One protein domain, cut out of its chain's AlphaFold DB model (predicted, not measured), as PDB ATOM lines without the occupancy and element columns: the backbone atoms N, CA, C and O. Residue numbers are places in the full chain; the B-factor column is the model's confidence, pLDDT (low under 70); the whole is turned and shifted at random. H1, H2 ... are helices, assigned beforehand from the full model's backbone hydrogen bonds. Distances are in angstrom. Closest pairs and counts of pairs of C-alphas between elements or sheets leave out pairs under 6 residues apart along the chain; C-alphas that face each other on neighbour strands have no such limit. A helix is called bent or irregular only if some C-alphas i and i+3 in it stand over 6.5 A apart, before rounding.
ATOM      1  N   GLU A  43      -9.641  37.845  46.299       89.50
ATOM      2  CA  GLU A  43     -10.367  38.947  45.662       89.50
ATOM      3  C   GLU A  43     -11.885  38.741  45.699       89.50
ATOM      4  O   GLU A  43     -12.625  39.697  45.933       89.50
ATOM      5  N   TRP A  44     -12.367  37.503  45.547       89.31
ATOM      6  CA  TRP A  44     -13.798  37.189  45.589       89.31
ATOM      7  C   TRP A  44     -14.370  37.402  46.989       89.31
ATOM      8  O   TRP A  44     -15.447  37.982  47.146       89.31
ATOM      9  N   VAL A  45     -13.619  36.985  48.010       87.06
ATOM     10  CA  VAL A  45     -13.984  37.177  49.417       87.06
ATOM     11  C   VAL A  45     -14.051  38.667  49.746       87.06
ATOM     12  O   VAL A  45     -15.057  39.128  50.283       87.06
ATOM     13  N   ASN A  46     -13.031  39.441  49.370       88.81
ATOM     14  CA  ASN A  46     -13.006  40.884  49.616       88.81
ATOM     15  C   ASN A  46     -14.135  41.610  48.870       88.81
ATOM     16  O   ASN A  46     -14.862  42.391  49.481       88.81
ATOM     17  N   THR A  47     -14.359  41.280  47.595       87.44
ATOM     18  CA  THR A  47     -15.448  41.850  46.781       87.44
ATOM     19  C   THR A  47     -16.818  41.553  47.392       87.44
ATOM     20  O   THR A  47     -17.685  42.426  47.461       87.44
ATOM     21  N   PHE A  48     -17.018  40.332  47.899       87.19
ATOM     22  CA  PHE A  48     -18.238  39.971  48.614       87.19
ATOM     23  C   PHE A  48     -18.418  40.842  49.862       87.19
ATOM     24  O   PHE A  48     -19.463  41.470  50.021       87.19
ATOM     25  N   VAL A  49     -17.402  40.953  50.718       85.56
ATOM     26  CA  VAL A  49     -17.467  41.773  51.941       85.56
ATOM     27  C   VAL A  49     -17.734  43.254  51.629       85.56
ATOM     28  O   VAL A  49     -18.537  43.898  52.312       85.56
ATOM     29  N   GLU A  50     -17.128  43.800  50.575       83.81
ATOM     30  CA  GLU A  50     -17.370  45.172  50.116       83.81
ATOM     31  C   GLU A  50     -18.814  45.383  49.639       83.81
ATOM     32  O   GLU A  50     -19.448  46.375  50.005       83.81
ATOM     33  N   SER A  51     -19.381  44.417  48.907       78.75
ATOM     34  CA  SER A  51     -20.760  44.508  48.404       78.75
ATOM     35  C   SER A  51     -21.800  44.652  49.527       78.75
ATOM     36  O   SER A  51     -22.755  45.417  49.390       78.75
ATOM     37  N   TYR A  52     -21.567  44.008  50.676       74.69
ATOM     38  CA  TYR A  52     -22.463  44.060  51.837       74.69
ATOM     39  C   TYR A  52     -22.168  45.207  52.813       74.69
ATOM     40  O   TYR A  52     -22.998  45.503  53.673       74.69
ATOM     41  N   SER A  53     -21.012  45.872  52.711       63.09
ATOM     42  CA  SER A  53     -20.590  46.910  53.668       63.09
ATOM     43  C   SER A  53     -20.929  48.348  53.247       63.09
ATOM     44  O   SER A  53     -20.663  49.277  54.012       63.09
ATOM     45  N   GLY A  54     -21.569  48.560  52.086       52.66
ATOM     46  CA  GLY A  54     -21.812  49.912  51.556       52.66
ATOM     47  C   GLY A  54     -23.121  50.174  50.798       52.66
ATOM     48  O   GLY A  54     -23.396  51.337  50.498       52.66
ATOM     49  N   GLN A  55     -23.950  49.170  50.488       49.50
ATOM     50  CA  GLN A  55     -25.170  49.370  49.689       49.50
ATOM     51  C   GLN A  55     -26.449  49.027  50.467       49.50
ATOM     52  O   GLN A  55     -26.773  47.871  50.696       49.50
ATOM     53  N   HIS A  56     -27.237  50.051  50.812       48.25
ATOM     54  CA  HIS A  56     -28.560  49.904  51.447       48.25
ATOM     55  C   HIS A  56     -29.706  49.635  50.447       48.25
ATOM     56  O   HIS A  56     -30.866  49.885  50.770       48.25
ATOM     57  N   GLY A  57     -29.383  49.203  49.223       45.16
ATOM     58  CA  GLY A  57     -30.363  48.864  48.181       45.16
ATOM     59  C   GLY A  57     -30.468  47.368  47.872       45.16
ATOM     60  O   GLY A  57     -31.419  46.978  47.204       45.16
ATOM     61  N   GLY A  58     -29.510  46.556  48.336       58.31
ATOM     62  CA  GLY A  58     -29.479  45.102  48.149       58.31
ATOM     63  C   GLY A  58     -29.729  44.336  49.450       58.31
ATOM     64  O   GLY A  58     -30.084  44.921  50.476       58.31
ATOM     65  N   GLU A  59     -29.529  43.021  49.412       66.12
ATOM     66  CA  GLU A  59     -29.629  42.167  50.598       66.12
ATOM     67  C   GLU A  59     -28.630  42.600  51.673       66.12
ATOM     68  O   GLU A  59     -27.442  42.773  51.414       66.12
ATOM     69  N   THR A  60     -29.111  42.786  52.901       71.81
ATOM     70  CA  THR A  60     -28.263  43.101  54.055       71.81
ATOM     71  C   THR A  60     -27.961  41.837  54.839       71.81
ATOM     72  O   THR A  60     -28.868  41.039  55.084       71.81
ATOM     73  N   LEU A  61     -26.717  41.681  55.299       78.31
ATOM     74  CA  LEU A  61     -26.366  40.551  56.155       78.31
ATOM     75  C   LEU A  61     -27.139  40.602  57.487       78.31
ATOM     76  O   LEU A  61     -27.353  41.685  58.045       78.31
ATOM     77  N   PRO A  62     -27.544  39.439  58.022       75.31
ATOM     78  CA  PRO A  62     -28.286  39.371  59.269       75.31
ATOM     79  C   PRO A  62     -27.444  39.880  60.453       75.31
ATOM     80  O   PRO A  62     -26.221  39.734  60.479       75.31
ATOM     81  N   PRO A  63     -28.084  40.408  61.513       70.38
ATOM     82  CA  PRO A  63     -27.400  40.862  62.719       70.38
ATOM     83  C   PRO A  63     -26.392  39.853  63.293       70.38
ATOM     84  O   PRO A  63     -26.702  38.665  63.467       70.38
ATOM     85  N   GLY A  64     -25.203  40.353  63.647       71.06
ATOM     86  CA  GLY A  64     -24.128  39.559  64.249       71.06
ATOM     87  C   GLY A  64     -23.405  38.620  63.276       71.06
ATOM     88  O   GLY A  64     -22.694  37.729  63.731       71.06
ATOM     89  N   SER A  65     -23.603  38.777  61.964       77.31
ATOM     90  CA  SER A  65     -22.811  38.091  60.941       77.31
ATOM     91  C   SER A  65     -21.381  38.627  60.893       77.31
ATOM     92  O   SER A  65     -21.182  39.842  60.898       77.31
ATOM     93  N   ASP A  66     -20.409  37.736  60.739       82.44
ATOM     94  CA  ASP A  66     -19.072  38.092  60.271       82.44
ATOM     95  C   ASP A  66     -19.051  37.972  58.735       82.44
ATOM     96  O   ASP A  66     -19.175  36.851  58.229       82.44
ATOM     97  N   PRO A  67     -18.923  39.084  57.981       83.44
ATOM     98  CA  PRO A  67     -18.948  39.065  56.520       83.44
ATOM     99  C   PRO A  67     -17.928  38.106  55.899       83.44
ATOM    100  O   PRO A  67     -18.234  37.463  54.896       83.44
ATOM    101  N   TYR A  68     -16.747  37.958  56.508       85.62
ATOM    102  CA  TYR A  68     -15.712  37.051  56.008       85.62
ATOM    103  C   TYR A  68     -16.114  35.591  56.189       85.62
ATOM    104  O   TYR A  68     -15.965  34.778  55.277       85.62
ATOM    105  N   ARG A  69     -16.687  35.252  57.347       83.88
ATOM    106  CA  ARG A  69     -17.177  33.897  57.616       83.88
ATOM    107  C   ARG A  69     -18.364  33.538  56.720       83.88
ATOM    108  O   ARG A  69     -18.438  32.406  56.255       83.88
ATOM    109  N   VAL A  70     -19.245  34.503  56.433       84.88
ATOM    110  CA  VAL A  70     -20.322  34.337  55.443       84.88
ATOM    111  C   VAL A  70     -19.732  34.072  54.057       84.88
ATOM    112  O   VAL A  70     -20.108  33.090  53.424       84.88
ATOM    113  N   ALA A  71     -18.775  34.885  53.603       86.19
ATOM    114  CA  ALA A  71     -18.150  34.709  52.294       86.19
ATOM    115  C   ALA A  71     -17.518  33.315  52.140       86.19
ATOM    116  O   ALA A  71     -17.769  32.637  51.148       86.19
ATOM    117  N   LEU A  72     -16.779  32.842  53.149       86.31
ATOM    118  CA  LEU A  72     -16.176  31.504  53.141       86.31
ATOM    119  C   LEU A  72     -17.216  30.378  53.112       86.31
ATOM    120  O   LEU A  72     -17.002  29.364  52.459       86.31
ATOM    121  N   SER A  73     -18.349  30.550  53.797       85.81
ATOM    122  CA  SER A  73     -19.438  29.567  53.745       85.81
ATOM    123  C   SER A  73     -20.210  29.581  52.424       85.81
ATOM    124  O   SER A  73     -20.814  28.578  52.065       85.81
ATOM    125  N   VAL A  74     -20.197  30.696  51.690       87.31
ATOM    126  CA  VAL A  74     -20.807  30.788  50.358       87.31
ATOM    127  C   VAL A  74     -19.873  30.168  49.322       87.31
ATOM    128  O   VAL A  74     -20.284  29.299  48.562       87.31
ATOM    129  N   PHE A  75     -18.603  30.560  49.305       89.31
ATOM    130  CA  PHE A  75     -17.654  30.104  48.297       89.31
ATOM    131  C   PHE A  75     -17.001  28.768  48.666       89.31
ATOM    132  O   PHE A  75     -15.850  28.725  49.096       89.31
ATOM    133  N   THR A  76     -17.725  27.670  48.452       86.81
ATOM    134  CA  THR A  76     -17.222  26.307  48.715       86.81
ATOM    135  C   THR A  76     -17.090  25.444  47.461       86.81
ATOM    136  O   THR A  76     -16.846  24.247  47.581       86.81
ATOM    137  N   MET A  77     -17.346  25.995  46.271       86.62
ATOM    138  CA  MET A  77     -17.515  25.227  45.033       86.62
ATOM    139  C   MET A  77     -16.774  25.896  43.880       86.62
ATOM    140  O   MET A  77     -16.855  27.116  43.723       86.62
ATOM    141  N   ASN A  78     -16.112  25.087  43.052       89.12
ATOM    142  CA  ASN A  78     -15.523  25.547  41.798       89.12
ATOM    143  C   ASN A  78     -16.616  25.816  40.737       89.12
ATOM    144  O   ASN A  78     -17.798  25.542  40.953       89.12
ATOM    145  N   GLU A  79     -16.224  26.341  39.575       89.00
ATOM    146  CA  GLU A  79     -17.152  26.672  38.479       89.00
ATOM    147  C   GLU A  79     -17.945  25.456  37.969       89.00
ATOM    148  O   GLU A  79     -19.132  25.564  37.661       89.00
ATOM    149  N   VAL A  80     -17.304  24.288  37.897       88.88
ATOM    150  CA  VAL A  80     -17.901  23.057  37.358       88.88
ATOM    151  C   VAL A  80     -18.969  22.516  38.309       88.88
ATOM    152  O   VAL A  80     -20.086  22.210  37.888       88.88
ATOM    153  N   ASP A  81     -18.654  22.466  39.599       90.00
ATOM    154  CA  ASP A  81     -19.551  22.020  40.661       90.00
ATOM    155  C   ASP A  81     -20.719  22.995  40.838       90.00
ATOM    156  O   ASP A  81     -21.860  22.576  41.049       90.00
ATOM    157  N   ALA A  82     -20.450  24.299  40.709       91.12
ATOM    158  CA  ALA A  82     -21.471  25.338  40.734       91.12
ATOM    159  C   ALA A  82     -22.471  25.175  39.579       91.12
ATOM    160  O   ALA A  82     -23.683  25.233  39.805       91.12
ATOM    161  N   LEU A  83     -21.990  24.913  38.358       91.19
ATOM    162  CA  LEU A  83     -22.845  24.652  37.197       91.19
ATOM    163  C   LEU A  83     -23.681  23.380  37.355       91.19
ATOM    164  O   LEU A  83     -24.872  23.397  37.047       91.19
ATOM    165  N   ALA A  84     -23.083  22.296  37.856       91.50
ATOM    166  CA  ALA A  84     -23.793  21.042  38.095       91.50
ATOM    167  C   ALA A  84     -24.929  21.219  39.115       91.50
ATOM    168  O   ALA A  84     -26.039  20.727  38.908       91.50
ATOM    169  N   PHE A  85     -24.678  21.966  40.192       92.25
ATOM    170  CA  PHE A  85     -25.699  22.282  41.188       92.25
ATOM    171  C   PHE A  85     -26.802  23.186  40.621       92.25
ATOM    172  O   PHE A  85     -27.984  22.912  40.814       92.25
ATOM    173  N   ILE A  86     -26.445  24.237  39.878       91.25
ATOM    174  CA  ILE A  86     -27.430  25.134  39.257       91.25
ATOM    175  C   ILE A  86     -28.297  24.392  38.239       91.25
ATOM    176  O   ILE A  86     -29.495  24.653  38.156       91.25
ATOM    177  N   GLN A  87     -27.732  23.432  37.506       91.50
ATOM    178  CA  GLN A  87     -28.507  22.580  36.611       91.50
ATOM    179  C   GLN A  87     -29.575  21.781  37.371       91.50
ATOM    180  O   GLN A  87     -30.709  21.710  36.906       91.50
ATOM    181  N   GLN A  88     -29.236  21.210  38.532       90.06
ATOM    182  CA  GLN A  88     -30.207  20.513  39.385       90.06
ATOM    183  C   GLN A  88     -31.278  21.479  39.904       90.06
ATOM    184  O   GLN A  88     -32.468  21.203  39.788       90.06
ATOM    185  N   LEU A  89     -30.865  22.656  40.377       88.56
ATOM    186  CA  LEU A  89     -31.779  23.679  40.880       88.56
ATOM    187  C   LEU A  89     -32.773  24.156  39.806       88.56
ATOM    188  O   LEU A  89     -33.950  24.339  40.094       88.56
ATOM    189  N   LEU A  90     -32.333  24.320  38.554       88.31
ATOM    190  CA  LEU A  90     -33.199  24.714  37.436       88.31
ATOM    191  C   LEU A  90     -34.274  23.671  37.095       88.31
ATOM    192  O   LEU A  90     -35.291  24.040  36.509       88.31
ATOM    193  N   VAL A  91     -34.067  22.401  37.454       88.25
ATOM    194  CA  VAL A  91     -35.086  21.346  37.329       88.25
ATOM    195  C   VAL A  91     -36.124  21.453  38.448       88.25
ATOM    196  O   VAL A  91     -37.297  21.197  38.200       88.25
ATOM    197  N   GLU A  92     -35.718  21.868  39.649       84.25
ATOM    198  CA  GLU A  92     -36.599  21.987  40.819       84.25
ATOM    199  C   GLU A  92     -37.433  23.279  40.829       84.25
ATOM    200  O   GLU A  92     -38.590  23.260  41.240       84.25
ATOM    201  N   ILE A  93     -36.873  24.401  40.356       83.88
ATOM    202  CA  ILE A  93     -37.521  25.727  40.378       83.88
ATOM    203  C   ILE A  93     -38.957  25.727  39.809       83.88
ATOM    204  O   ILE A  93     -39.822  26.340  40.431       83.88
ATOM    205  N   PRO A  94     -39.271  25.077  38.667       80.25
ATOM    206  CA  PRO A  94     -40.628  25.077  38.113       80.25
ATOM    207  C   PRO A  94     -41.694  24.445  39.018       80.25
ATOM    208  O   PRO A  94     -42.877  24.732  38.839       80.25
ATOM    209  N   GLU A  95     -41.302  23.577  39.954       81.38
ATOM    210  CA  GLU A  95     -42.220  22.947  40.907       81.38
ATOM    211  C   GLU A  95     -42.475  23.822  42.148       81.38
ATOM    212  O   GLU A  95     -43.456  23.602  42.864       81.38
ATOM    213  N   ASP A  96     -41.643  24.845  42.381       81.12
ATOM    214  CA  ASP A  96     -41.739  25.738  43.531       81.12
ATOM    215  C   ASP A  96     -42.394  27.082  43.181       81.12
ATOM    216  O   ASP A  96     -41.800  27.984  42.590       81.12
ATOM    217  N   TYR A  97     -43.634  27.251  43.637       78.81
ATOM    218  CA  TYR A  97     -44.392  28.497  43.489       78.81
ATOM    219  C   TYR A  97     -43.908  29.635  44.396       78.81
ATOM    220  O   TYR A  97     -44.328  30.776  44.209       78.81
ATOM    221  N   SER A  98     -43.087  29.332  45.399       77.38
ATOM    222  CA  SER A  98     -42.566  30.309  46.362       77.38
ATOM    223  C   SER A  98     -41.300  30.995  45.850       77.38
ATOM    224  O   SER A  98     -40.863  31.987  46.430       77.38
ATOM    225  N   PHE A  99     -40.689  30.462  44.789       83.31
ATOM    226  CA  PHE A  99     -39.443  30.970  44.242       83.31
ATOM    227  C   PHE A  99     -39.670  32.250  43.429       83.31
ATOM    228  O   PHE A  99     -40.564  32.319  42.585       83.31
ATOM    229  N   ASP A 100     -38.826  33.261  43.638       84.31
ATOM    230  CA  ASP A 100     -38.904  34.507  42.876       84.31
ATOM    231  C   ASP A 100     -38.594  34.265  41.388       84.31
ATOM    232  O   ASP A 100     -37.501  33.831  41.008       84.31
ATOM    233  N   ALA A 101     -39.558  34.594  40.528       84.56
ATOM    234  CA  ALA A 101     -39.449  34.430  39.085       84.56
ATOM    235  C   ALA A 101     -38.312  35.269  38.477       84.56
ATOM    236  O   ALA A 101     -37.696  34.847  37.495       84.56
ATOM    237  N   THR A 102     -38.012  36.444  39.045       86.81
ATOM    238  CA  THR A 102     -36.921  37.292  38.540       86.81
ATOM    239  C   THR A 102     -35.559  36.689  38.869       86.81
ATOM    240  O   THR A 102     -34.676  36.632  38.008       86.81
ATOM    241  N   TRP A 103     -35.421  36.135  40.073       86.50
ATOM    242  CA  TRP A 103     -34.238  35.397  40.488       86.50
ATOM    243  C   TRP A 103     -34.041  34.100  39.692       86.50
ATOM    244  O   TRP A 103     -32.936  33.827  39.224       86.50
ATOM    245  N   ALA A 104     -35.113  33.345  39.434       88.12
ATOM    246  CA  ALA A 104     -35.070  32.159  38.579       88.12
ATOM    247  C   ALA A 104     -34.581  32.477  37.155       88.12
ATOM    248  O   ALA A 104     -33.746  31.754  36.605       88.12
ATOM    249  N   ALA A 105     -35.066  33.577  36.568       88.19
ATOM    250  CA  ALA A 105     -34.602  34.039  35.262       88.19
ATOM    251  C   ALA A 105     -33.102  34.370  35.289       88.19
ATOM    252  O   ALA A 105     -32.362  33.936  34.410       88.19
ATOM    253  N   ARG A 106     -32.626  35.041  36.346       89.19
ATOM    254  CA  ARG A 106     -31.201  35.355  36.508       89.19
ATOM    255  C   ARG A 106     -30.328  34.102  36.623       89.19
ATOM    256  O   ARG A 106     -29.275  34.050  35.994       89.19
ATOM    257  N   ILE A 107     -30.753  33.095  37.388       89.75
ATOM    258  CA  ILE A 107     -30.037  31.810  37.509       89.75
ATOM    259  C   ILE A 107     -29.949  31.116  36.146       89.75
ATOM    260  O   ILE A 107     -28.896  30.593  35.775       89.75
ATOM    261  N   ARG A 108     -31.039  31.149  35.372       89.94
ATOM    262  CA  ARG A 108     -31.071  30.597  34.017       89.94
ATOM    263  C   ARG A 108     -30.094  31.315  33.088       89.94
ATOM    264  O   ARG A 108     -29.366  30.643  32.363       89.94
ATOM    265  N   ASP A 109     -30.047  32.644  33.125       89.38
ATOM    266  CA  ASP A 109     -29.120  33.429  32.304       89.38
ATOM    267  C   ASP A 109     -27.660  33.107  32.645       89.38
ATOM    268  O   ASP A 109     -26.833  32.944  31.746       89.38
ATOM    269  N   LEU A 110     -27.349  32.949  33.939       90.19
ATOM    270  CA  LEU A 110     -26.016  32.565  34.405       90.19
ATOM    271  C   LEU A 110     -25.616  31.162  33.921       90.19
ATOM    272  O   LEU A 110     -24.464  30.966  33.531       90.19
ATOM    273  N   TYR A 111     -26.556  30.212  33.883       91.06
ATOM    274  CA  TYR A 111     -26.322  28.860  33.361       91.06
ATOM    275  C   TYR A 111     -26.025  28.838  31.852       91.06
ATOM    276  O   TYR A 111     -25.234  28.017  31.394       91.06
ATOM    277  N   LEU A 112     -26.609  29.757  31.071       89.44
ATOM    278  CA  LEU A 112     -26.350  29.877  29.627       89.44
ATOM    279  C   LEU A 112     -24.932  30.383  29.298       89.44
ATOM    280  O   LEU A 112     -24.515  30.311  28.141       89.44
ATOM    281  N   GLY A 113     -24.188  30.857  30.300       88.44
ATOM    282  CA  GLY A 113     -22.770  31.186  30.199       88.44
ATOM    283  C   GLY A 113     -22.459  32.680  30.071       88.44
ATOM    284  O   GLY A 113     -23.336  33.540  29.944       88.44
ATOM    285  N   HIS A 114     -21.161  32.990  30.101       89.50
ATOM    286  CA  HIS A 114     -20.645  34.361  30.160       89.50
ATOM    287  C   HIS A 114     -20.994  35.210  28.921       89.50
ATOM    288  O   HIS A 114     -21.275  36.403  29.056       89.50
ATOM    289  N   GLU A 115     -21.028  34.611  27.720       87.19
ATOM    290  CA  GLU A 115     -21.363  35.314  26.470       87.19
ATOM    291  C   GLU A 115     -22.813  35.805  26.465       87.19
ATOM    292  O   GLU A 115     -23.089  36.926  26.039       87.19
ATOM    293  N   HIS A 116     -23.731  34.988  26.992       86.88
ATOM    294  CA  HIS A 116     -25.144  35.338  27.093       86.88
ATOM    295  C   HIS A 116     -25.365  36.497  28.071       86.88
ATOM    296  O   HIS A 116     -26.108  37.432  27.780       86.88
ATOM    297  N   CYS A 117     -24.652  36.470  29.200       84.44
ATOM    298  CA  CYS A 117     -24.705  37.520  30.212       84.44
ATOM    299  C   CYS A 117     -23.961  38.810  29.817       84.44
ATOM    300  O   CYS A 117     -24.083  39.803  30.530       84.44
ATOM    301  N   GLN A 118     -23.197  38.815  28.715       89.44
ATOM    302  CA  GLN A 118     -22.317  39.923  28.312       89.44
ATOM    303  C   GLN A 118     -21.299  40.307  29.405       89.44
ATOM    304  O   GLN A 118     -20.990  41.483  29.603       89.44
ATOM    305  N   MET A 119     -20.774  39.310  30.126       90.56
ATOM    306  CA  MET A 119     -19.821  39.485  31.230       90.56
ATOM    307  C   MET A 119     -18.454  38.890  30.874       90.56
ATOM    308  O   MET A 119     -18.339  38.033  29.993       90.56
ATOM    309  N   LYS A 120     -17.393  39.349  31.550       91.44
ATOM    310  CA  LYS A 120     -16.080  38.695  31.462       91.44
ATOM    311  C   LYS A 120     -16.146  37.320  32.125       91.44
ATOM    312  O   LYS A 120     -16.951  37.124  33.031       91.44
ATOM    313  N   GLN A 121     -15.273  36.401  31.707       89.00
ATOM    314  CA  GLN A 121     -15.221  35.049  32.270       89.00
ATOM    315  C   GLN A 121     -15.021  35.070  33.790       89.00
ATOM    316  O   GLN A 121     -15.772  34.412  34.497       89.00
ATOM    317  N   ASP A 122     -14.083  35.877  34.288       87.69
ATOM    318  CA  ASP A 122     -13.778  35.950  35.723       87.69
ATOM    319  C   ASP A 122     -14.955  36.521  36.540       87.69
ATOM    320  O   ASP A 122     -15.271  36.021  37.620       87.69
ATOM    321  N   ASP A 123     -15.653  37.527  36.000       88.81
ATOM    322  CA  ASP A 123     -16.834  38.128  36.639       88.81
ATOM    323  C   ASP A 123     -18.023  37.150  36.634       88.81
ATOM    324  O   ASP A 123     -18.792  37.075  37.592       88.81
ATOM    325  N   TRP A 124     -18.178  36.377  35.554       92.62
ATOM    326  CA  TRP A 124     -19.188  35.325  35.458       92.62
ATOM    327  C   TRP A 124     -18.888  34.168  36.417       92.62
ATOM    328  O   TRP A 124     -19.800  33.717  37.109       92.62
ATOM    329  N   ALA A 125     -17.626  33.739  36.512       90.38
ATOM    330  CA  ALA A 125     -17.166  32.707  37.440       90.38
ATOM    331  C   ALA A 125     -17.443  33.101  38.900       90.38
ATOM    332  O   ALA A 125     -17.948  32.300  39.687       90.38
ATOM    333  N   TYR A 126     -17.206  34.368  39.247       91.44
ATOM    334  CA  TYR A 126     -17.582  34.912  40.548       91.44
ATOM    335  C   TYR A 126     -19.096  34.817  40.796       91.44
ATOM    336  O   TYR A 126     -19.521  34.288  41.824       91.44
ATOM    337  N   GLU A 127     -19.923  35.301  39.863       90.69
ATOM    338  CA  GLU A 127     -21.382  35.338  40.029       90.69
ATOM    339  C   GLU A 127     -22.020  33.940  40.061       90.69
ATOM    340  O   GLU A 127     -22.919  33.703  40.872       90.69
ATOM    341  N   ILE A 128     -21.555  32.992  39.238       92.19
ATOM    342  CA  ILE A 128     -22.078  31.617  39.215       92.19
ATOM    343  C   ILE A 128     -21.719  30.872  40.507       92.19
ATOM    344  O   ILE A 128     -22.606  30.302  41.146       92.19
ATOM    345  N   CYS A 129     -20.459  30.945  40.957       91.88
ATOM    346  CA  CYS A 129     -20.011  30.311  42.199       91.88
ATOM    347  C   CYS A 129     -20.684  30.939  43.422       91.88
ATOM    348  O   CYS A 129     -21.122  30.224  44.322       91.88
ATOM    349  N   LYS A 130     -20.830  32.271  43.441       91.75
ATOM    350  CA  LYS A 130     -21.578  32.986  44.482       91.75
ATOM    351  C   LYS A 130     -23.035  32.530  44.523       91.75
ATOM    352  O   LYS A 130     -23.543  32.224  45.597       91.75
ATOM    353  N   THR A 131     -23.702  32.467  43.372       91.62
ATOM    354  CA  THR A 131     -25.120  32.085  43.266       91.62
ATOM    355  C   THR A 131     -25.349  30.643  43.713       91.62
ATOM    356  O   THR A 131     -26.209  30.390  44.560       91.62
ATOM    357  N   ALA A 132     -24.540  29.704  43.215       92.12
ATOM    358  CA  ALA A 132     -24.597  28.300  43.616       92.12
ATOM    359  C   ALA A 132     -24.325  28.134  45.118       92.12
ATOM    360  O   ALA A 132     -25.085  27.467  45.822       92.12
ATOM    361  N   GLY A 133     -23.292  28.809  45.624       90.44
ATOM    362  CA  GLY A 133     -22.917  28.811  47.033       90.44
ATOM    363  C   GLY A 133     -24.005  29.349  47.962       90.44
ATOM    364  O   GLY A 133     -24.313  28.736  48.985       90.44
ATOM    365  N   ILE A 134     -24.639  30.464  47.587       90.62
ATOM    366  CA  ILE A 134     -25.771  31.049  48.319       90.62
ATOM    367  C   ILE A 134     -26.924  30.047  48.397       90.62
ATOM    368  O   ILE A 134     -27.463  29.803  49.476       90.62
ATOM    369  N   CYS A 135     -27.293  29.448  47.268       90.06
ATOM    370  CA  CYS A 135     -28.416  28.525  47.211       90.06
ATOM    371  C   CYS A 135     -28.159  27.213  47.964       90.06
ATOM    372  O   CYS A 135     -29.066  26.712  48.628       90.06
ATOM    373  N   ARG A 136     -26.935  26.677  47.903       89.94
ATOM    374  CA  ARG A 136     -26.578  25.404  48.543       89.94
ATOM    375  C   ARG A 136     -26.322  25.529  50.043       89.94
ATOM    376  O   ARG A 136     -26.834  24.723  50.812       89.94
ATOM    377  N   ASN A 137     -25.513  26.505  50.458       88.00
ATOM    378  CA  ASN A 137     -25.002  26.571  51.831       88.00
ATOM    379  C   ASN A 137     -25.759  27.564  52.716       88.00
ATOM    380  O   ASN A 137     -25.640  27.501  53.938       88.00
ATOM    381  N   TRP A 138     -26.522  28.490  52.128       87.62
ATOM    382  CA  TRP A 138     -27.267  29.488  52.889       87.62
ATOM    383  C   TRP A 138     -28.777  29.281  52.788       87.62
ATOM    384  O   TRP A 138     -29.407  28.813  53.731       87.62
ATOM    385  N   SER A 139     -29.363  29.687  51.671       88.94
ATOM    386  CA  SER A 139     -30.757  29.489  51.282       88.94
ATOM    387  C   SER A 139     -30.946  30.194  49.946       88.94
ATOM    388  O   SER A 139     -30.398  31.282  49.762       88.94
ATOM    389  N   CYS A 140     -31.757  29.653  49.037       87.25
ATOM    390  CA  CYS A 140     -32.147  30.384  47.829       87.25
ATOM    391  C   CYS A 140     -33.132  31.534  48.101       87.25
ATOM    392  O   CYS A 140     -33.215  32.454  47.288       87.25
ATOM    393  N   TYR A 141     -33.795  31.548  49.259       87.06
ATOM    394  CA  TYR A 141     -34.813  32.536  49.613       87.06
ATOM    395  C   TYR A 141     -34.218  33.736  50.355       87.06
ATOM    396  O   TYR A 141     -33.588  33.587  51.409       87.06
ATOM    397  N   ALA A 142     -34.436  34.939  49.828       84.94
ATOM    398  CA  ALA A 142     -33.883  36.173  50.385       84.94
ATOM    399  C   ALA A 142     -34.414  36.463  51.802       84.94
ATOM    400  O   ALA A 142     -33.667  36.899  52.678       84.94
ATOM    401  N   GLU A 143     -35.682  36.153  52.071       81.50
ATOM    402  CA  GLU A 143     -36.330  36.333  53.369       81.50
ATOM    403  C   GLU A 143     -35.730  35.442  54.463       81.50
ATOM    404  O   GLU A 143     -35.651  35.839  55.628       81.50
ATOM    405  N   VAL A 144     -35.244  34.256  54.089       86.38
ATOM    406  CA  VAL A 144     -34.534  33.350  54.996       86.38
ATOM    407  C   VAL A 144     -33.127  33.893  55.256       86.38
ATOM    408  O   VAL A 144     -32.699  33.970  56.412       86.38
ATOM    409  N   ARG A 145     -32.429  34.346  54.206       86.75
ATOM    410  CA  ARG A 145     -31.080  34.934  54.306       86.75
ATOM    411  C   ARG A 145     -31.032  36.208  55.140       86.75
ATOM    412  O   ARG A 145     -30.099  36.400  55.914       86.75
ATOM    413  N   ALA A 146     -32.067  37.038  55.067       82.06
ATOM    414  CA  ALA A 146     -32.170  38.258  55.868       82.06
ATOM    415  C   ALA A 146     -32.166  37.984  57.386       82.06
ATOM    416  O   ALA A 146     -31.897  38.881  58.190       82.06
ATOM    417  N   VAL A 147     -32.475  36.748  57.791       82.56
ATOM    418  CA  VAL A 147     -32.709  36.375  59.186       82.56
ATOM    419  C   VAL A 147     -31.729  35.316  59.700       82.56
ATOM    420  O   VAL A 147     -31.413  35.317  60.890       82.56
TER     421      VAL A 147
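AT A GLANCE: This is residues 43 to 147 of the 408 residues of a protein of Kockovaella imperatae (UniProt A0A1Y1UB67). One long helix, H6, runs through the middle, with the helical hairpin of H3 and H4 packed on one side of it and H2 packed across it on another, H1 in turn packing on H2. The short H5 sits at the corner where H6 begins, and the short H7 lies near the end of H6. The printed part has 105 residues with seven named helices, H1 to H7 in order, and no named strand; the class is all helix. The whole is compact and rounded, with a radius of gyration of the C-alphas of 13.6 A and spans of 34 by 32 by 24 A.

HOW THE PARTS SIT: Start with H1, residues 43 to 54, which touches H2, residues 67 to 74, at a steep tilt of 54 degrees, opposite ways; their closest C-alphas, of Val 49 and Pro 67, are 5.5 A apart. Go next to the hub, H6, residues 121 to 138: with residues 130 to 138 alone it touches H2, about perpendicular at 87 degrees, closest at the C-alphas of Val 74 and Gly 133, 4.4 A. H1 is close to H6 but not clearly touching, the C-alphas of Trp 44 and Tyr 126 being closest at 6.7 A. Look at H3, residues 79 to 95, and H4, residues 101 to 111: they form a helical hairpin at a shallow tilt of 34 degrees, only just short of steep, with the C-alphas of Leu 83 and Tyr 111 closest at 6.7 A. With residues 79 to 86 alone H3 touches H6 at a steep tilt of 56 degrees, the same way, closest at the C-alphas of Ala 82 and Ala 132, 5.2 A. H4 touches H6 at a steep tilt of 51 degrees, opposite ways, closest at the C-alphas of Leu 110 and Ile 128, 6.3 A. H5, residues 114 to 117, touches H4 only at the corner, its Cys 117 C-alpha 6.4 A from that of Asp 109. H5 and H6 only just touch, with 3 pairs of C-alphas within 8 A, and only at the corner; the C-alphas of His 114 and Trp 124 are closest at 5.6 A. H7, residues 142 to 145, is close to H6 but not clearly touching, the C-alphas of Arg 145 and Trp 138 being closest at 6.8 A. Every O i to N i+4 pair is within hydrogen-bond range in H2, H4 and H6, against 7 of 8 in H1 and 11 of 13 in H3, while H5 and H7 are too short for such a pair.

IN THESE COORDINATES: Find C-alpha 43 at (-10.367, 38.947, 45.662); from there H1 runs 16.9 A to C-alpha 54. H2 measures 10.5 A, H3 25.5 A and H4 15.4 A. H3 is irregular, but only just: C-alphas 91 and 94 are 6.7 A apart. H6 starts at C-alpha 121 at (-15.221, 35.049, 32.270) and runs 24.5 A to C-alpha 138 at (-27.267, 29.488, 52.889).

THE WHOLE: The C-alphas of Gly 64 and Glu 115, the two farthest apart, are 38.1 A from each other. The printed part has no cut; the link from H1 to H2, residues 55 to 66, is long, and the other links are tight. Look for low confidence at residues 53 to 59, under 70, against a mean pLDDT of the printed part of 84.5.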